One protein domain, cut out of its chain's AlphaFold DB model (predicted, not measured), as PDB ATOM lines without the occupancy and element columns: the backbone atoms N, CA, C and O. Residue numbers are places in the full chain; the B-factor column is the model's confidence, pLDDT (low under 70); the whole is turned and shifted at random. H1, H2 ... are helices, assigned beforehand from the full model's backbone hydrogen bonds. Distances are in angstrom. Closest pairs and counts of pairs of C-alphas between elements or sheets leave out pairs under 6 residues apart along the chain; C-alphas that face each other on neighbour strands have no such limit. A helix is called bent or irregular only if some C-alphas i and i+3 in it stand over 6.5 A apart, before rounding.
ATOM      1  N   SER A   4      96.490 130.825 157.771       92.38
ATOM      2  CA  SER A   4      96.932 129.437 157.590       92.38
ATOM      3  C   SER A   4      95.825 128.425 157.878       92.38
ATOM      4  O   SER A   4      95.661 127.466 157.129       92.38
ATOM      5  N   GLU A   5      95.024 128.657 158.922       93.06
ATOM      6  CA  GLU A   5      93.831 127.856 159.217       93.06
ATOM      7  C   GLU A   5      92.833 127.924 158.058       93.06
ATOM      8  O   GLU A   5      92.330 126.892 157.630       93.06
ATOM      9  N   ARG A   6      92.594 129.112 157.482       93.56
ATOM     10  CA  ARG A   6      91.694 129.254 156.326       93.56
ATOM     11  C   ARG A   6      92.171 128.429 155.129       93.56
ATOM     12  O   ARG A   6      91.361 127.759 154.495       93.56
ATOM     13  N   ILE A   7      93.470 128.471 154.828       94.75
ATOM     14  CA  ILE A   7      94.070 127.688 153.735       94.75
ATOM     15  C   ILE A   7      93.943 126.187 154.011       94.75
ATOM     16  O   ILE A   7      93.637 125.420 153.102       94.75
ATOM     17  N   TYR A   8      94.143 125.764 155.261       94.81
ATOM     18  CA  TYR A   8      93.957 124.371 155.656       94.81
ATOM     19  C   TYR A   8      92.506 123.909 155.463       94.81
ATOM     20  O   TYR A   8      92.282 122.864 154.859       94.81
ATOM     21  N   GLU A   9      91.519 124.695 155.901       95.94
ATOM     22  CA  GLU A   9      90.101 124.358 155.711       95.94
ATOM     23  C   GLU A   9      89.717 124.304 154.220       95.94
ATOM     24  O   GLU A   9      88.931 123.444 153.823       95.94
ATOM     25  N   MET A  10      90.305 125.159 153.374       94.94
ATOM     26  CA  MET A  10      90.162 125.074 151.912       94.94
ATOM     27  C   MET A  10      90.722 123.752 151.372       94.94
ATOM     28  O   MET A  10      90.029 123.028 150.661       94.94
ATOM     29  N   ALA A  11      91.953 123.399 151.756       93.19
ATOM     30  CA  ALA A  11      92.609 122.166 151.318       93.19
ATOM     31  C   ALA A  11      91.889 120.897 151.813       93.19
ATOM     32  O   ALA A  11      91.890 119.876 151.131       93.19
ATOM     33  N   ARG A  26      86.757 131.286 132.802       95.31
ATOM     34  CA  ARG A  26      86.920 132.087 134.026       95.31
ATOM     35  C   ARG A  26      87.942 131.474 134.975       95.31
ATOM     36  O   ARG A  26      88.798 132.192 135.488       95.31
ATOM     37  N   ARG A  27      87.883 130.157 135.172       96.62
ATOM     38  CA  ARG A  27      88.790 129.428 136.068       96.62
ATOM     39  C   ARG A  27      90.246 129.565 135.620       96.62
ATOM     40  O   ARG A  27      91.090 129.987 136.405       96.62
ATOM     41  N   TRP A  28      90.523 129.341 134.334       96.88
ATOM     42  CA  TRP A  28      91.856 129.530 133.756       96.88
ATOM     43  C   TRP A  28      92.305 130.997 133.739       96.88
ATOM     44  O   TRP A  28      93.492 131.264 133.922       96.88
ATOM     45  N   SER A  29      91.381 131.959 133.602       96.00
ATOM     46  CA  SER A  29      91.705 133.386 133.779       96.00
ATOM     47  C   SER A  29      92.188 133.680 135.191       96.00
ATOM     48  O   SER A  29      93.125 134.455 135.372       96.00
ATOM     49  N   TRP A  30      91.521 133.101 136.188       97.50
ATOM     50  CA  TRP A  30      91.869 133.317 137.582       97.50
ATOM     51  C   TRP A  30      93.185 132.625 137.938       97.50
ATOM     52  O   TRP A  30      94.031 133.258 138.560       97.50
ATOM     53  N   PHE A  31      93.427 131.397 137.461       97.94
ATOM     54  CA  PHE A  31      94.753 130.779 137.579       97.94
ATOM     55  C   PHE A  31      95.835 131.618 136.928       97.94
ATOM     56  O   PHE A  31      96.899 131.774 137.514       97.94
ATOM     57  N   ALA A  32      95.577 132.211 135.764       97.56
ATOM     58  CA  ALA A  32      96.569 133.075 135.151       97.56
ATOM     59  C   ALA A  32      96.961 134.232 136.086       97.56
ATOM     60  O   ALA A  32      98.142 134.403 136.382       97.56
ATOM     61  N   ALA A  33      95.962 134.929 136.640       97.94
ATOM     62  CA  ALA A  33      96.166 136.014 137.597       97.94
ATOM     63  C   ALA A  33      96.823 135.546 138.911       97.94
ATOM     64  O   ALA A  33      97.651 136.267 139.467       97.94
ATOM     65  N   LEU A  34      96.534 134.324 139.374       98.25
ATOM     66  CA  LEU A  34      97.205 133.713 140.527       98.25
ATOM     67  C   LEU A  34      98.724 133.670 140.352       98.25
ATOM     68  O   LEU A  34      99.465 133.848 141.318       98.25
ATOM     69  N   TYR A  35      99.194 133.487 139.121       98.50
ATOM     70  CA  TYR A  35     100.616 133.484 138.810       98.50
ATOM     71  C   TYR A  35     101.164 134.869 138.451       98.50
ATOM     72  O   TYR A  35     102.284 135.182 138.863       98.50
ATOM     73  N   ASP A  36     100.416 135.684 137.699       97.38
ATOM     74  CA  ASP A  36     100.954 136.880 137.039       97.38
ATOM     75  C   ASP A  36     100.254 138.218 137.329       97.38
ATOM     76  O   ASP A  36     100.662 139.231 136.752       97.38
ATOM     77  N   ASP A  37      99.280 138.285 138.249       97.94
ATOM     78  CA  ASP A  37      98.757 139.584 138.694       97.94
ATOM     79  C   ASP A  37      99.889 140.386 139.368       97.94
ATOM     80  O   ASP A  37     100.527 139.898 140.307       97.94
ATOM     81  N   PRO A  38     100.138 141.637 138.930       96.88
ATOM     82  CA  PRO A  38     101.282 142.426 139.381       96.88
ATOM     83  C   PRO A  38     101.191 142.895 140.838       96.88
ATOM     84  O   PRO A  38     102.128 143.528 141.324       96.88
ATOM     85  N   ARG A  39     100.070 142.662 141.526       96.81
ATOM     86  CA  ARG A  39      99.836 143.126 142.900       96.81
ATOM     87  C   ARG A  39      99.808 141.990 143.911       96.81
ATOM     88  O   ARG A  39     100.274 142.191 145.024       96.81
ATOM     89  N   TRP A  40      99.228 140.847 143.554       97.44
ATOM     90  CA  TRP A  40      98.987 139.748 144.500       97.44
ATOM     91  C   TRP A  40      99.373 138.364 143.966       97.44
ATOM     92  O   TRP A  40      99.388 137.409 144.739       97.44
ATOM     93  N   GLY A  41      99.708 138.242 142.678       97.94
ATOM     94  CA  GLY A  41     100.117 136.969 142.091       97.94
ATOM     95  C   GLY A  41     101.459 136.476 142.637       97.94
ATOM     96  O   GLY A  41     102.254 137.239 143.199       97.94
ATOM     97  N   LEU A  42     101.753 135.190 142.437       98.25
ATOM     98  CA  LEU A  42     103.016 134.581 142.875       98.25
ATOM     99  C   LEU A  42     104.241 135.309 142.312       98.25
ATOM    100  O   LEU A  42     105.214 135.525 143.029       98.25
ATOM    101  N   GLY A  43     104.183 135.752 141.054       96.75
ATOM    102  CA  GLY A  43     105.281 136.493 140.440       96.75
ATOM    103  C   GLY A  43     105.536 137.877 141.051       96.75
ATOM    104  O   GLY A  43     106.650 138.386 140.937       96.75
ATOM    105  N   ALA A  44     104.538 138.487 141.698       96.38
ATOM    106  CA  ALA A  44     104.675 139.772 142.390       96.38
ATOM    107  C   ALA A  44     105.092 139.608 143.858       96.38
ATOM    108  O   ALA A  44     105.726 140.493 144.430       96.38
ATOM    109  N   THR A  45     104.728 138.480 144.470       96.56
ATOM    110  CA  THR A  45     104.913 138.228 145.904       96.56
ATOM    111  C   THR A  45     106.174 137.425 146.212       96.56
ATOM    112  O   THR A  45     106.662 137.502 147.337       96.56
ATOM    113  N   ILE A  46     106.735 136.700 145.240       95.50
ATOM    114  CA  ILE A  46     107.941 135.876 145.398       95.50
ATOM    115  C   ILE A  46     108.973 136.320 144.343       95.50
ATOM    116  O   ILE A  46     108.814 135.982 143.167       95.50
ATOM    117  N   PRO A  47     110.023 137.080 144.724       89.25
ATOM    118  CA  PRO A  47     110.956 137.696 143.773       89.25
ATOM    119  C   PRO A  47     111.603 136.719 142.781       89.25
ATOM    120  O   PRO A  47     111.622 136.980 141.580       89.25
ATOM    121  N   ASP A  48     112.059 135.559 143.256       87.81
ATOM    122  CA  ASP A  48     112.706 134.542 142.413       87.81
ATOM    123  C   ASP A  48     111.703 133.746 141.552       87.81
ATOM    124  O   ASP A  48     112.070 132.854 140.789       87.81
ATOM    125  N   PHE A  49     110.414 134.091 141.623       92.19
ATOM    126  CA  PHE A  49     109.345 133.463 140.856       92.19
ATOM    127  C   PHE A  49     108.741 134.377 139.778       92.19
ATOM    128  O   PHE A  49     107.913 133.921 138.993       92.19
ATOM    129  N   THR A  50     109.149 135.650 139.670       91.81
ATOM    130  CA  THR A  50     108.514 136.630 138.765       91.81
ATOM    131  C   THR A  50     108.442 136.171 137.305       91.81
ATOM    132  O   THR A  50     107.367 136.171 136.701       91.81
ATOM    133  N   ALA A  51     109.566 135.750 136.718       90.88
ATOM    134  CA  ALA A  51     109.606 135.336 135.310       90.88
ATOM    135  C   ALA A  51     108.811 134.044 135.055       90.88
ATOM    136  O   ALA A  51     108.167 133.890 134.010       90.88
ATOM    137  N   VAL A  52     108.836 133.128 136.026       92.81
ATOM    138  CA  VAL A  52     108.081 131.876 135.976       92.81
ATOM    139  C   VAL A  52     106.589 132.174 136.057       92.81
ATOM    140  O   VAL A  52     105.852 131.716 135.192       92.81
ATOM    141  N   GLY A  53     106.157 133.007 137.008       95.81
ATOM    142  CA  GLY A  53     104.762 133.408 137.177       95.81
ATOM    143  C   GLY A  53     104.156 133.966 135.890       95.81
ATOM    144  O   GLY A  53     103.132 133.472 135.428       95.81
ATOM    145  N   VAL A  54     104.852 134.889 135.216       94.94
ATOM    146  CA  VAL A  54     104.425 135.419 133.904       94.94
ATOM    147  C   VAL A  54     104.292 134.319 132.844       94.94
ATOM    148  O   VAL A  54     103.386 134.352 132.009       94.94
ATOM    149  N   THR A  55     105.202 133.347 132.839       95.06
ATOM    150  CA  THR A  55     105.191 132.247 131.865       95.06
ATOM    151  C   THR A  55     104.025 131.292 132.114       95.06
ATOM    152  O   THR A  55     103.317 130.933 131.173       95.06
ATOM    153  N   VAL A  56     103.795 130.922 133.376       96.81
ATOM    154  CA  VAL A  56     102.674 130.068 133.781       96.81
ATOM    155  C   VAL A  56     101.352 130.782 133.495       96.81
ATOM    156  O   VAL A  56     100.465 130.186 132.897       96.81
ATOM    157  N   GLY A  57     101.250 132.078 133.807       96.81
ATOM    158  CA  GLY A  57     100.047 132.873 133.556       96.81
ATOM    159  C   GLY A  57      99.632 132.897 132.082       96.81
ATOM    160  O   GLY A  57      98.473 132.641 131.752       96.81
ATOM    161  N   LYS A  58     100.590 133.094 131.167       95.31
ATOM    162  CA  LYS A  58     100.346 132.976 129.715       95.31
ATOM    163  C   LYS A  58      99.889 131.576 129.314       95.31
ATOM    164  O   LYS A  58      98.989 131.431 128.491       95.31
ATOM    165  N   LEU A  59     100.495 130.537 129.888       96.19
ATOM    166  CA  LEU A  59     100.120 129.161 129.575       96.19
ATOM    167  C   LEU A  59      98.703 128.830 130.075       96.19
ATOM    168  O   LEU A  59      97.938 128.206 129.340       96.19
ATOM    169  N   CYS A  60      98.314 129.315 131.256       96.94
ATOM    170  CA  CYS A  60      96.944 129.222 131.766       96.94
ATOM    171  C   CYS A  60      95.936 129.844 130.788       96.94
ATOM    172  O   CYS A  60      94.962 129.194 130.425       96.94
ATOM    173  N   ARG A  61      96.192 131.064 130.294       94.88
ATOM    174  CA  ARG A  61      95.316 131.721 129.306       94.88
ATOM    175  C   ARG A  61      95.238 130.950 127.991       94.88
ATOM    176  O   ARG A  61      94.149 130.746 127.459       94.88
ATOM    177  N   ALA A  62      96.377 130.474 127.490       95.00
ATOM    178  CA  ALA A  62      96.428 129.697 126.256       95.00
ATOM    179  C   ALA A  62      95.716 128.339 126.364       95.00
ATOM    180  O   ALA A  62      95.251 127.825 125.349       95.00
ATOM    181  N   THR A  63      95.600 127.773 127.570       95.38
ATOM    182  CA  THR A  63      95.023 126.437 127.791       95.38
ATOM    183  C   THR A  63      93.582 126.329 127.284       95.38
ATOM    184  O   THR A  63      93.197 125.284 126.780       95.38
ATOM    185  N   VAL A  64      92.809 127.419 127.318       92.19
ATOM    186  CA  VAL A  64      91.387 127.432 126.929       92.19
ATOM    187  C   VAL A  64      91.166 127.391 125.411       92.19
ATOM    188  O   VAL A  64      90.137 126.896 124.961       92.19
ATOM    189  N   ALA A  65      92.089 127.945 124.622       87.94
ATOM    190  CA  ALA A  65      91.877 128.194 123.189       87.94
ATOM    191  C   ALA A  65      92.981 127.629 122.279       87.94
ATOM    192  O   ALA A  65      92.876 127.716 121.055       87.94
ATOM    193  N   GLY A  66      94.062 127.109 122.860       88.62
ATOM    194  CA  GLY A  66      95.206 126.586 122.125       88.62
ATOM    195  C   GLY A  66      95.015 125.154 121.629       88.62
ATOM    196  O   GLY A  66      94.061 124.462 121.971       88.62
ATOM    197  N   ASP A  67      95.977 124.710 120.823       92.25
ATOM    198  CA  ASP A  67      96.070 123.328 120.356       92.25
ATOM    199  C   ASP A  67      96.375 122.367 121.527       92.25
ATOM    200  O   ASP A  67      97.421 122.535 122.172       92.25
ATOM    201  N   PRO A  68      95.513 121.369 121.815       93.69
ATOM    202  CA  PRO A  68      95.667 120.511 122.989       93.69
ATOM    203  C   PRO A  68      96.988 119.742 123.033       93.69
ATOM    204  O   PRO A  68      97.622 119.685 124.086       93.69
ATOM    205  N   ASP A  69      97.452 119.203 121.904       93.75
ATOM    206  CA  ASP A  69      98.690 118.417 121.854       93.75
ATOM    207  C   ASP A  69      99.917 119.292 122.150       93.75
ATOM    208  O   ASP A  69     100.783 118.923 122.953       93.75
ATOM    209  N   SER A  70      99.984 120.494 121.567       93.31
ATOM    210  CA  SER A  70     101.047 121.455 121.878       93.31
ATOM    211  C   SER A  70     101.018 121.898 123.343       93.31
ATOM    212  O   SER A  70     102.075 122.058 123.962       93.31
ATOM    213  N   LEU A  71      99.826 122.101 123.909       95.56
ATOM    214  CA  LEU A  71      99.655 122.512 125.300       95.56
ATOM    215  C   LEU A  71     100.083 121.415 126.279       95.56
ATOM    216  O   LEU A  71     100.824 121.722 127.213       95.56
ATOM    217  N   LYS A  72      99.719 120.149 126.036       96.69
ATOM    218  CA  LYS A  72     100.155 119.003 126.858       96.69
ATOM    219  C   LYS A  72     101.675 118.923 126.952       96.69
ATOM    220  O   LYS A  72     102.224 118.839 128.046       96.69
ATOM    221  N   VAL A  73     102.375 119.071 125.823       95.75
ATOM    222  CA  VAL A  73     103.850 119.084 125.799       95.75
ATOM    223  C   VAL A  73     104.423 120.214 126.663       95.75
ATOM    224  O   VAL A  73     105.431 120.033 127.347       95.75
ATOM    225  N   ARG A  74     103.798 121.394 126.651       95.31
ATOM    226  CA  ARG A  74     104.259 122.557 127.427       95.31
ATOM    227  C   ARG A  74     104.016 122.376 128.918       95.31
ATOM    228  O   ARG A  74     104.918 122.668 129.703       95.31
ATOM    229  N   TRP A  75     102.853 121.852 129.291       97.25
ATOM    230  CA  TRP A  75     102.547 121.494 130.671       97.25
ATOM    231  C   TRP A  75     103.473 120.385 131.189       97.25
ATOM    232  O   TRP A  75     103.970 120.494 132.306       97.25
ATOM    233  N   ASP A  76     103.847 119.406 130.361       96.69
ATOM    234  CA  ASP A  76     104.839 118.384 130.722       96.69
ATOM    235  C   ASP A  76     106.233 118.964 130.989       96.69
ATOM    236  O   ASP A  76     106.908 118.582 131.950       96.69
ATOM    237  N   ILE A  77     106.691 119.886 130.138       94.94
ATOM    238  CA  ILE A  77     107.980 120.566 130.322       94.94
ATOM    239  C   ILE A  77     107.973 121.356 131.631       94.94
ATOM    240  O   ILE A  77     108.917 121.256 132.420       94.94
ATOM    241  N   LEU A  78     106.900 122.106 131.878       94.81
ATOM    242  CA  LEU A  78     106.746 122.916 133.077       94.81
ATOM    243  C   LEU A  78     106.634 122.052 134.343       94.81
ATOM    244  O   LEU A  78     107.281 122.357 135.343       94.81
ATOM    245  N   GLY A  79     105.918 120.927 134.289       95.12
ATOM    246  CA  GLY A  79     105.821 119.969 135.392       95.12
ATOM    247  C   GLY A  79     107.170 119.338 135.750       95.12
ATOM    248  O   GLY A  79     107.507 119.202 136.929       95.12
ATOM    249  N   ARG A  80     108.002 119.022 134.748       95.12
ATOM    250  CA  ARG A  80     109.384 118.557 134.973       95.12
ATOM    251  C   ARG A  80     110.255 119.645 135.591       95.12
ATOM    252  O   ARG A  80     111.013 119.353 136.516       95.12
ATOM    253  N   LEU A  81     110.145 120.884 135.110       92.38
ATOM    254  CA  LEU A  81     110.865 122.017 135.689       92.38
ATOM    255  C   LEU A  81     110.473 122.227 137.158       92.38
ATOM    256  O   LEU A  81     111.360 122.351 138.001       92.38
ATOM    257  N   ALA A  82     109.176 122.190 137.466       94.00
ATOM    258  CA  ALA A  82     108.661 122.322 138.824       94.00
ATOM    259  C   ALA A  82     109.201 121.231 139.758       94.00
ATOM    260  O   ALA A  82     109.637 121.531 140.867       94.00
ATOM    261  N   ALA A  83     109.259 119.980 139.292       92.56
ATOM    262  CA  ALA A  83     109.837 118.880 140.060       92.56
ATOM    263  C   ALA A  83     111.336 119.082 140.356       92.56
ATOM    264  O   ALA A  83     111.787 118.798 141.463       92.56
ATOM    265  N   ILE A  84     112.106 119.585 139.385       91.75
ATOM    266  CA  ILE A  84     113.542 119.853 139.555       91.75
ATOM    267  C   ILE A  84     113.766 121.019 140.520       91.75
ATOM    268  O   ILE A  84     114.566 120.910 141.446       91.75
ATOM    269  N   LYS A  85     113.070 122.140 140.303       88.69
ATOM    270  CA  LYS A  85     113.255 123.364 141.086       88.69
ATOM    271  C   LYS A  85     112.756 123.204 142.524       88.69
ATOM    272  O   LYS A  85     113.441 123.643 143.441       88.69
ATOM    273  N   GLY A  86     111.654 122.479 142.730       85.69
ATOM    274  CA  GLY A  86     111.118 122.181 144.059       85.69
ATOM    275  C   GLY A  86     112.050 121.358 144.961       85.69
ATOM    276  O   GLY A  86     111.899 121.384 146.176       85.69
ATOM    277  N   ALA A  87     113.035 120.639 144.413       85.88
ATOM    278  CA  ALA A  87     113.897 119.759 145.208       85.88
ATOM    279  C   ALA A  87     114.951 120.496 146.062       85.88
ATOM    280  O   ALA A  87     115.523 119.886 146.966       85.88
ATOM    281  N   ALA A  88     115.252 121.765 145.765       81.75
ATOM    282  CA  ALA A  88     116.377 122.481 146.379       81.75
ATOM    283  C   ALA A  88     116.131 123.986 146.596       81.75
ATOM    284  O   ALA A  88     117.089 124.750 146.718       81.75
ATOM    285  N   CYS A  89     114.872 124.423 146.625       88.06
ATOM    286  CA  CYS A  89     114.508 125.826 146.803       88.06
ATOM    287  C   CYS A  89     114.060 126.142 148.248       88.06
ATOM    288  O   CYS A  89     113.711 125.232 149.010       88.06
ATOM    289  N   PRO A  90     114.044 127.426 148.643       94.25
ATOM    290  CA  PRO A  90     113.380 127.901 149.855       94.25
ATOM    291  C   PRO A  90     111.906 127.477 149.952       94.25
ATOM    292  O   PRO A  90     111.263 127.143 148.958       94.25
ATOM    293  N   VAL A  91     111.346 127.539 151.164       95.38
ATOM    294  CA  VAL A  91     109.984 127.051 151.470       95.38
ATOM    295  C   VAL A  91     108.903 127.740 150.627       95.38
ATOM    296  O   VAL A  91     108.033 127.064 150.085       95.38
ATOM    297  N   ALA A  92     108.959 129.065 150.471       96.06
ATOM    298  CA  ALA A  92     107.984 129.795 149.659       96.06
ATOM    299  C   ALA A  92     108.020 129.359 148.186       96.06
ATOM    300  O   ALA A  92     106.989 129.018 147.608       96.06
ATOM    301  N   GLU A  93     109.216 129.278 147.599       95.56
ATOM    302  CA  GLU A  93     109.397 128.780 146.235       95.56
ATOM    303  C   GLU A  93     108.945 127.326 146.089       95.56
ATOM    304  O   GLU A  93     108.333 126.978 145.083       95.56
ATOM    305  N   TYR A  94     109.180 126.478 147.092       96.88
ATOM    306  CA  TYR A  94     108.734 125.085 147.071       96.88
ATOM    307  C   TYR A  94     107.214 124.999 146.906       96.88
ATOM    308  O   TYR A  94     106.710 124.241 146.072       96.88
ATOM    309  N   HIS A  95     106.475 125.817 147.653       98.06
ATOM    310  CA  HIS A  95     105.023 125.886 147.535       98.06
ATOM    311  C   HIS A  95     104.574 126.510 146.207       98.06
ATOM    312  O   HIS A  95     103.618 126.015 145.609       98.06
ATOM    313  N   ALA A  96     105.293 127.504 145.678       98.06
ATOM    314  CA  ALA A  96     105.013 128.072 144.357       98.06
ATOM    315  C   ALA A  96     105.207 127.038 143.231       98.06
ATOM    316  O   ALA A  96     104.349 126.886 142.360       98.06
ATOM    317  N   TRP A  97     106.284 126.249 143.276       97.69
ATOM    318  CA  TRP A  97     106.510 125.141 142.340       97.69
ATOM    319  C   TRP A  97     105.509 123.999 142.529       97.69
ATOM    320  O   TRP A  97     105.112 123.360 141.554       97.69
ATOM    321  N   THR A  98     105.045 123.766 143.758       98.06
ATOM    322  CA  THR A  98     103.957 122.816 144.027       98.06
ATOM    323  C   THR A  98     102.648 123.286 143.392       98.06
ATOM    324  O   THR A  98     101.974 122.481 142.753       98.06
ATOM    325  N   ALA A  99     102.329 124.585 143.463       98.44
ATOM    326  CA  ALA A  99     101.176 125.158 142.772       98.44
ATOM    327  C   ALA A  99     101.257 124.915 141.259       98.44
ATOM    328  O   ALA A  99     100.312 124.388 140.676       98.44
ATOM    329  N   VAL A 100     102.421 125.179 140.647       98.25
ATOM    330  CA  VAL A 100     102.657 124.904 139.219       98.25
ATOM    331  C   VAL A 100     102.430 123.435 138.886       98.25
ATOM    332  O   VAL A 100     101.755 123.128 137.905       98.25
ATOM    333  N   LYS A 101     102.969 122.519 139.696       97.88
ATOM    334  CA  LYS A 101     102.791 121.078 139.495       97.88
ATOM    335  C   LYS A 101     101.312 120.683 139.541       97.88
ATOM    336  O   LYS A 101     100.885 119.900 138.700       97.88
ATOM    337  N   ASN A 102     100.545 121.234 140.476       98.19
ATOM    338  CA  ASN A 102      99.111 120.965 140.578       98.19
ATOM    339  C   ASN A 102      98.347 121.553 139.385       98.19
ATOM    340  O   ASN A 102      97.549 120.848 138.781       98.19
ATOM    341  N   SER A 103      98.696 122.762 138.928       98.25
ATOM    342  CA  SER A 103      98.135 123.315 137.688       98.25
ATOM    343  C   SER A 103      98.469 122.483 136.446       98.25
ATOM    344  O   SER A 103      97.671 122.461 135.517       98.25
ATOM    345  N   CYS A 104      99.606 121.774 136.412       98.19
ATOM    346  CA  CYS A 104      99.896 120.828 135.326       98.19
ATOM    347  C   CYS A 104      98.911 119.649 135.326       98.19
ATOM    348  O   CYS A 104      98.533 119.182 134.257       98.19
ATOM    349  N   ILE A 105      98.506 119.166 136.506       97.88
ATOM    350  CA  ILE A 105      97.507 118.095 136.641       97.88
ATOM    351  C   ILE A 105      96.148 118.615 136.168       97.88
ATOM    352  O   ILE A 105      95.566 118.024 135.264       97.88
ATOM    353  N   ASP A 106      95.715 119.773 136.681       98.00
ATOM    354  CA  ASP A 106      94.457 120.410 136.268       98.00
ATOM    355  C   ASP A 106      94.416 120.681 134.752       98.00
ATOM    356  O   ASP A 106      93.370 120.562 134.114       98.00
ATOM    357  N   ALA A 107      95.559 121.044 134.162       98.00
ATOM    358  CA  ALA A 107      95.681 121.255 132.728       98.00
ATOM    359  C   ALA A 107      95.512 119.966 131.930       98.00
ATOM    360  O   ALA A 107      94.805 119.976 130.928       98.00
ATOM    361  N   HIS A 108      96.150 118.872 132.345       98.25
ATOM    362  CA  HIS A 108      95.996 117.586 131.665       98.25
ATOM    363  C   HIS A 108      94.563 117.078 131.759       98.25
ATOM    364  O   HIS A 108      93.998 116.738 130.725       98.25
ATOM    365  N   ASP A 109      93.952 117.146 132.944       97.69
ATOM    366  CA  ASP A 109      92.541 116.798 133.120       97.69
ATOM    367  C   ASP A 109      91.662 117.614 132.165       97.69
ATOM    368  O   ASP A 109      90.889 117.051 131.392       97.69
ATOM    369  N   PHE A 110      91.836 118.938 132.127       97.25
ATOM    370  CA  PHE A 110      91.083 119.795 131.214       97.25
ATOM    371  C   PHE A 110      91.311 119.451 129.728       97.25
ATOM    372  O   PHE A 110      90.356 119.397 128.958       97.25
ATOM    373  N   LEU A 111      92.560 119.217 129.316       97.19
ATOM    374  CA  LEU A 111      92.933 118.923 127.924       97.19
ATOM    375  C   LEU A 111      92.592 117.488 127.482       97.19
ATOM    376  O   LEU A 111      92.719 117.165 126.297       97.19
ATOM    377  N   ASP A 112      92.200 116.628 128.419       96.81
ATOM    378  CA  ASP A 112      91.633 115.297 128.191       96.81
ATOM    379  C   ASP A 112      90.093 115.291 128.325       96.81
ATOM    380  O   ASP A 112      89.483 114.226 128.415       96.81
ATOM    381  N   ASP A 113      89.457 116.472 128.323       95.25
ATOM    382  CA  ASP A 113      88.012 116.671 128.507       95.25
ATOM    383  C   ASP A 113      87.474 116.106 129.844       95.25
ATOM    384  O   ASP A 113      86.304 115.723 129.967       95.25
ATOM    385  N   LEU A 114      88.322 116.070 130.875       95.25
ATOM    386  CA  LEU A 114      87.967 115.714 132.247       95.25
ATOM    387  C   LEU A 114      87.668 116.969 133.082       95.25
ATOM    388  O   LEU A 114      88.088 118.091 132.791       95.25
ATOM    389  N   GLY A 115      86.908 116.780 134.162       91.75
ATOM    390  CA  GLY A 115      86.711 117.831 135.157       91.75
ATOM    391  C   GLY A 115      87.965 118.010 136.010       91.75
ATOM    392  O   GLY A 115      88.477 117.030 136.537       91.75
ATOM    393  N   PHE A 116      88.409 119.254 136.195       94.50
ATOM    394  CA  PHE A 116      89.542 119.607 137.058       94.50
ATOM    395  C   PHE A 116      89.086 120.385 138.300       94.50
ATOM    396  O   PHE A 116      88.067 121.089 138.260       94.50
ATOM    397  N   GLY A 117      89.829 120.267 139.403       89.62
ATOM    398  CA  GLY A 117      89.448 120.785 140.721       89.62
ATOM    399  C   GLY A 117      90.065 122.141 141.056       89.62
ATOM    400  O   GLY A 117      89.343 123.065 141.429       89.62
ATOM    401  N   GLY A 118      91.381 122.290 140.889       94.56
ATOM    402  CA  GLY A 118      92.076 123.549 141.151       94.56
ATOM    403  C   GLY A 118      92.431 123.869 142.599       94.56
ATOM    404  O   GLY A 118      93.172 124.823 142.854       94.56
ATOM    405  N   VAL A 119      91.908 123.098 143.554       96.50
ATOM    406  CA  VAL A 119      92.046 123.378 144.990       96.50
ATOM    407  C   VAL A 119      93.505 123.284 145.415       96.50
ATOM    408  O   VAL A 119      94.022 124.164 146.104       96.50
ATOM    409  N   GLU A 120      94.205 122.252 144.959       97.00
ATOM    410  CA  GLU A 120      95.599 121.993 145.288       97.00
ATOM    411  C   GLU A 120      96.528 123.056 144.688       97.00
ATOM    412  O   GLU A 120      97.531 123.419 145.310       97.00
ATOM    413  N   ALA A 121      96.207 123.592 143.507       97.94
ATOM    414  CA  ALA A 121      96.952 124.694 142.903       97.94
ATOM    415  C   ALA A 121      96.779 125.989 143.714       97.94
ATOM    416  O   ALA A 121      97.767 126.601 144.128       97.94
ATOM    417  N   ALA A 122      95.532 126.364 144.012       97.94
ATOM    418  CA  ALA A 122      95.210 127.579 144.757       97.94
ATOM    419  C   ALA A 122      95.777 127.562 146.185       97.94
ATOM    420  O   ALA A 122      96.448 128.503 146.610       97.94
ATOM    421  N   THR A 123      95.566 126.472 146.923       98.12
ATOM    422  CA  THR A 123      96.041 126.349 148.311       98.12
ATOM    423  C   THR A 123      97.565 126.284 148.398       98.12
ATOM    424  O   THR A 123      98.148 126.870 149.314       98.12
ATOM    425  N   SER A 124      98.242 125.674 147.418       98.38
ATOM    426  CA  SER A 124      99.711 125.702 147.344       98.38
ATOM    427  C   SER A 124     100.235 127.112 147.078       98.38
ATOM    428  O   SER A 124     101.186 127.539 147.728       98.38
ATOM    429  N   ALA A 125      99.588 127.870 146.190       98.50
ATOM    430  CA  ALA A 125      99.951 129.260 145.932       98.50
ATOM    431  C   ALA A 125      99.753 130.141 147.177       98.50
ATOM    432  O   ALA A 125     100.645 130.899 147.553       98.50
ATOM    433  N   PHE A 126      98.631 130.001 147.884       98.38
ATOM    434  CA  PHE A 126      98.399 130.738 149.130       98.38
ATOM    435  C   PHE A 126      99.392 130.356 150.228       98.38
ATOM    436  O   PHE A 126      99.882 131.228 150.944       98.38
ATOM    437  N   THR A 127      99.762 129.078 150.321       98.31
ATOM    438  CA  THR A 127     100.817 128.631 151.241       98.31
ATOM    439  C   THR A 127     102.170 129.251 150.878       98.31
ATOM    440  O   THR A 127     102.919 129.643 151.769       98.31
ATOM    441  N   ALA A 128     102.470 129.415 149.585       98.25
ATOM    442  CA  ALA A 128     103.676 130.102 149.127       98.25
ATOM    443  C   ALA A 128     103.707 131.572 149.577       98.25
ATOM    444  O   ALA A 128     104.736 132.046 150.060       98.25
ATOM    445  N   ILE A 129     102.568 132.266 149.486       98.00
ATOM    446  CA  ILE A 129     102.411 133.648 149.957       98.00
ATOM    447  C   ILE A 129     102.613 133.729 151.477       98.00
ATOM    448  O   ILE A 129     103.410 134.544 151.936       98.00
ATOM    449  N   VAL A 130     101.962 132.860 152.259       97.88
ATOM    450  CA  VAL A 130     102.140 132.813 153.725       97.88
ATOM    451  C   VAL A 130     103.593 132.526 154.107       97.88
ATOM    452  O   VAL A 130     104.120 133.131 155.032       97.88
ATOM    453  N   ALA A 131     104.280 131.646 153.378       96.69
ATOM    454  CA  ALA A 131     105.682 131.335 153.638       96.69
ATOM    455  C   ALA A 131     106.651 132.481 153.284       96.69
ATOM    456  O   ALA A 131     107.801 132.453 153.724       96.69
ATOM    457  N   SER A 132     106.222 133.463 152.484       96.94
ATOM    458  CA  SER A 132     107.064 134.570 152.010       96.94
ATOM    459  C   SER A 132     106.819 135.895 152.739       96.94
ATOM    460  O   SER A 132     107.610 136.823 152.565       96.94
ATOM    461  N   HIS A 133     105.740 136.014 153.517       97.06
ATOM    462  CA  HIS A 133     105.260 137.294 154.049       97.06
ATOM    463  C   HIS A 133     104.814 137.185 155.506       97.06
ATOM    464  O   HIS A 133     104.534 136.104 156.012       97.06
ATOM    465  N   ALA A 134     104.724 138.329 156.185       96.19
ATOM    466  CA  ALA A 134     104.056 138.394 157.480       96.19
ATOM    467  C   ALA A 134     102.541 138.170 157.316       96.19
ATOM    468  O   ALA A 134     101.968 138.545 156.292       96.19
ATOM    469  N   ASP A 135     101.879 137.639 158.351       94.12
ATOM    470  CA  ASP A 135     100.454 137.266 158.316       94.12
ATOM    471  C   ASP A 135      99.534 138.365 157.763       94.12
ATOM    472  O   ASP A 135      98.622 138.074 156.994       94.12
ATOM    473  N   ALA A 136      99.772 139.631 158.126       95.62
ATOM    474  CA  ALA A 136      98.952 140.752 157.665       95.62
ATOM    475  C   ALA A 136      99.073 140.994 156.151       95.62
ATOM    476  O   ALA A 136      98.072 141.253 155.487       95.62
ATOM    477  N   ASP A 137     100.281 140.883 155.597       97.12
ATOM    478  CA  ASP A 137     100.519 141.063 154.164       97.12
ATOM    479  C   ASP A 137     100.003 139.855 153.376       97.12
ATOM    480  O   ASP A 137      99.326 140.021 152.360       97.12
ATOM    481  N   ALA A 138     100.228 138.641 153.889       97.25
ATOM    482  CA  ALA A 138      99.687 137.420 153.301       97.25
ATOM    483  C   ALA A 138      98.151 137.447 153.235       97.25
ATOM    484  O   ALA A 138      97.569 137.129 152.197       97.25
ATOM    485  N   GLU A 139      97.493 137.886 154.312       96.69
ATOM    486  CA  GLU A 139      96.040 138.057 154.354       96.69
ATOM    487  C   GLU A 139      95.556 139.061 153.301       96.69
ATOM    488  O   GLU A 139      94.568 138.793 152.613       96.69
ATOM    489  N   ASN A 140      96.265 140.181 153.123       97.44
ATOM    490  CA  ASN A 140      95.925 141.187 152.114       97.44
ATOM    491  C   ASN A 140      96.019 140.625 150.687       97.44
ATOM    492  O   ASN A 140      95.096 140.818 149.892       97.44
ATOM    493  N   PHE A 141      97.098 139.908 150.354       98.06
ATOM    494  CA  PHE A 141      97.267 139.317 149.022       98.06
ATOM    495  C   PHE A 141      96.231 138.227 148.734       98.06
ATOM    496  O   PHE A 141      95.633 138.212 147.658       98.06
ATOM    497  N   ILE A 142      95.968 137.343 149.700       97.38
ATOM    498  CA  ILE A 142      94.990 136.259 149.536       97.38
ATOM    499  C   ILE A 142      93.571 136.822 149.431       97.38
ATOM    500  O   ILE A 142      92.801 136.377 148.583       97.38
ATOM    501  N   THR A 143      93.230 137.839 150.225       96.62
ATOM    502  CA  THR A 143      91.935 138.525 150.110       96.62
ATOM    503  C   THR A 143      91.776 139.153 148.728       96.62
ATOM    504  O   THR A 143      90.752 138.949 148.085       96.62
ATOM    505  N   ALA A 144      92.812 139.823 148.210       97.69
ATOM    506  CA  ALA A 144      92.779 140.381 146.860       97.69
ATOM    507  C   ALA A 144      92.568 139.304 145.777       97.69
ATOM    508  O   ALA A 144      91.819 139.531 144.825       97.69
ATOM    509  N   ALA A 145      93.174 138.123 145.936       97.44
ATOM    510  CA  ALA A 145      92.975 136.985 145.038       97.44
ATOM    511  C   ALA A 145      91.529 136.451 145.075       97.44
ATOM    512  O   ALA A 145      90.942 136.159 144.029       97.44
ATOM    513  N   VAL A 146      90.947 136.334 146.273       95.81
ATOM    514  CA  VAL A 146      89.554 135.898 146.484       95.81
ATOM    515  C   VAL A 146      88.570 136.918 145.906       95.81
ATOM    516  O   VAL A 146      87.664 136.547 145.159       95.81
ATOM    517  N   ASP A 147      88.783 138.206 146.168       96.19
ATOM    518  CA  ASP A 147      87.955 139.289 145.631       96.19
ATOM    519  C   ASP A 147      88.026 139.344 144.098       96.19
ATOM    520  O   ASP A 147      87.014 139.569 143.426       96.19
ATOM    521  N   ALA A 148      89.204 139.083 143.518       96.12
ATOM    522  CA  ALA A 148      89.371 138.987 142.071       96.12
ATOM    523  C   ALA A 148      88.545 137.836 141.467       96.12
ATOM    524  O   ALA A 148      87.975 138.001 140.385       96.12
ATOM    525  N   TRP A 149      88.420 136.698 142.164       95.94
ATOM    526  CA  TRP A 149      87.531 135.614 141.738       95.94
ATOM    527  C   TRP A 149      86.064 136.034 141.779       95.94
ATOM    528  O   TRP A 149      85.358 135.893 140.780       95.94
ATOM    529  N   ALA A 150      85.618 136.613 142.896       93.69
ATOM    530  CA  ALA A 150      84.243 137.086 143.044       93.69
ATOM    531  C   ALA A 150      83.868 138.101 141.947       93.69
ATOM    532  O   ALA A 150      82.799 138.011 141.342       93.69
ATOM    533  N   ALA A 151      84.778 139.024 141.619       91.12
ATOM    534  CA  ALA A 151      84.590 139.976 140.530       91.12
ATOM    535  C   ALA A 151      84.548 139.299 139.145       91.12
ATOM    536  O   ALA A 151      83.730 139.672 138.301       91.12
ATOM    537  N   CYS A 152      85.386 138.282 138.905       89.12
ATOM    538  CA  CYS A 152      85.425 137.535 137.643       89.12
ATOM    539  C   CYS A 152      84.084 136.852 137.324       89.12
ATOM    540  O   CYS A 152      83.667 136.806 136.165       89.12
ATOM    541  N   GLN A 153      83.360 136.387 138.344       86.25
ATOM    542  CA  GLN A 153      82.047 135.761 138.157       86.25
ATOM    543  C   GLN A 153      80.976 136.726 137.621       86.25
ATOM    544  O   GLN A 153      80.033 136.294 136.947       86.25
ATOM    545  N   LEU A 154      81.126 138.024 137.892       87.25
ATOM    546  CA  LEU A 154      80.201 139.077 137.465       87.25
ATOM    547  C   LEU A 154      80.607 139.723 136.134       87.25
ATOM    548  O   LEU A 154      79.788 140.370 135.481       87.25
ATOM    549  N   ALA A 155      81.865 139.560 135.728       86.75
ATOM    550  CA  ALA A 155      82.399 140.126 134.500       86.75
ATOM    551  C   ALA A 155      81.918 139.361 133.247       86.75
ATOM    552  O   ALA A 155      81.557 138.178 133.332       86.75
ATOM    553  N   PRO A 156      81.949 139.998 132.059       87.06
ATOM    554  CA  PRO A 156      81.851 139.282 130.791       87.06
ATOM    555  C   PRO A 156      82.862 138.135 130.731       87.06
ATOM    556  O   PRO A 156      83.943 138.223 131.316       87.06
ATOM    557  N   GLU A 157      82.512 137.054 130.036       85.62
ATOM    558  CA  GLU A 157      83.403 135.903 129.933       85.62
ATOM    559  C   GLU A 157      84.740 136.298 129.276       85.62
ATOM    560  O   GLU A 157      84.732 137.003 128.257       85.62
ATOM    561  N   PRO A 158      85.888 135.883 129.846       84.31
ATOM    562  CA  PRO A 158      87.188 136.165 129.261       84.31
ATOM    563  C   PRO A 158      87.287 135.603 127.842       84.31
ATOM    564  O   PRO A 158      87.049 134.420 127.610       84.31
ATOM    565  N   ASN A 159      87.685 136.451 126.895       81.25
ATOM    566  CA  ASN A 159      88.050 136.025 125.551       81.25
ATOM    567  C   ASN A 159      89.575 136.030 125.437       81.25
ATOM    568  O   ASN A 159      90.185 137.095 125.341       81.25
ATOM    569  N   PHE A 160      90.184 134.847 125.459       76.00
ATOM    570  CA  PHE A 160      91.643 134.719 125.478       76.00
ATOM    571  C   PHE A 160      92.317 134.972 124.132       76.00
ATOM    572  O   PHE A 160      93.537 135.106 124.091       76.00
ATOM    573  N   GLY A 161      91.563 135.058 123.030       62.22
ATOM    574  CA  GLY A 161      92.168 135.007 121.699       62.22
ATOM    575  C   GLY A 161      93.134 133.817 121.564       62.22
ATOM    576  O   GLY A 161      93.118 132.884 122.363       62.22
ATOM    577  N   ILE A 162      94.002 133.843 120.555       63.47
ATOM    578  CA  ILE A 162      95.159 132.942 120.523       63.47
ATOM    579  C   ILE A 162      96.337 133.727 121.101       63.47
ATOM    580  O   ILE A 162      96.985 134.489 120.380       63.47
ATOM    581  N   GLU A 163      96.595 133.590 122.406       65.31
ATOM    582  CA  GLU A 163      97.853 134.081 122.975       65.31
ATOM    583  C   GLU A 163      99.030 133.274 122.394       65.31
ATOM    584  O   GLU A 163      98.947 132.045 122.288       65.31
ATOM    585  N   PRO A 164     100.148 133.926 122.015       70.56
ATOM    586  CA  PRO A 164     101.347 133.212 121.610       70.56
ATOM    587  C   PRO A 164     101.817 132.316 122.750       70.56
ATOM    588  O   PRO A 164     102.077 132.787 123.860       70.56
ATOM    589  N   LEU A 165     101.957 131.023 122.464       75.44
ATOM    590  CA  LEU A 165     102.466 130.079 123.446       75.44
ATOM    591  C   LEU A 165     103.881 130.503 123.884       75.44
ATOM    592  O   LEU A 165     104.697 130.840 123.018       75.44
TER     593      LEU A 165
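This is residues 4 to 11 and 26 to 165 of the 193 residues of an uncharacterized protein of Rhodococcus enclensis (UniProt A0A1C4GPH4). Six helices stand in an up-and-down bundle, each running against the one before it in the chain: H2, H4, H6 and H7 make the middle, with H5 along one edge and H8 along the opposite one. H1 packs on H7, and short H3 packs on H4 and H7. The printed part has 148 residues with eight named helices, H1 to H8 in chain order, and no named strand; the class is all helix. It is compact, with a radius of gyration of the C-alphas of 14.4 A and spans of 41 by 39 by 26 A.

H6, residues 91 to 111, forms a hairpin with H5, residues 68 to 86; their closest C-alphas, Tyr 94 and Gly 86, are 4.8 A apart. H7, residues 119 to 132, is the hub, touching five helices, and forms a hairpin with H6, closest C-alphas Ala 121 and Ala 99 at 4.3 A. H4, residues 47 to 63, touches H6 at a shallow tilt of 8 degrees, the same way, closest C-alphas Phe 49 and Glu 93 at 7.1 A. H2, residues 26 to 36, touches H4, closest C-alphas Ala 32 and Gly 57 at 3.8 A. H8, residues 135 to 154, touches H7 with residues 138 to 142 alone, a hairpin at 33 degrees, only just short of steep; C-alphas Ala 138 and Val 130 are closest, 5.2 A. H1, residues 4 to 11, touches H7, closest C-alphas Ile 7 and Thr 123 at 5.9 A. H3, residues 42 to 45, touches H4, closest C-alphas Gly 43 and Thr 50 at 3.6 A. Each O i to N i+4 pair is within hydrogen-bond range in H1, H2, H5, H6 and H7, 11 of 13 in H4 and 15 of 16 in H8; H3 is too short for one.

H6 is 30.2 A long, H8 29.1 A, H5 26.2 A and H4 25.2 A. H4 is irregular, C-alphas 48 and 51 being 7.8 A apart. H1 begins at C-alpha 4 (96.932, 129.437, 157.590); H8 ends at C-alpha 154 (80.201, 139.077, 137.465).

Residues 12 to 25 are not printed, and C-alphas 11 and 26 are 20.7 A apart across this cut. Of the links printed whole, none is long. Residues 161 to 163 are under pLDDT 70.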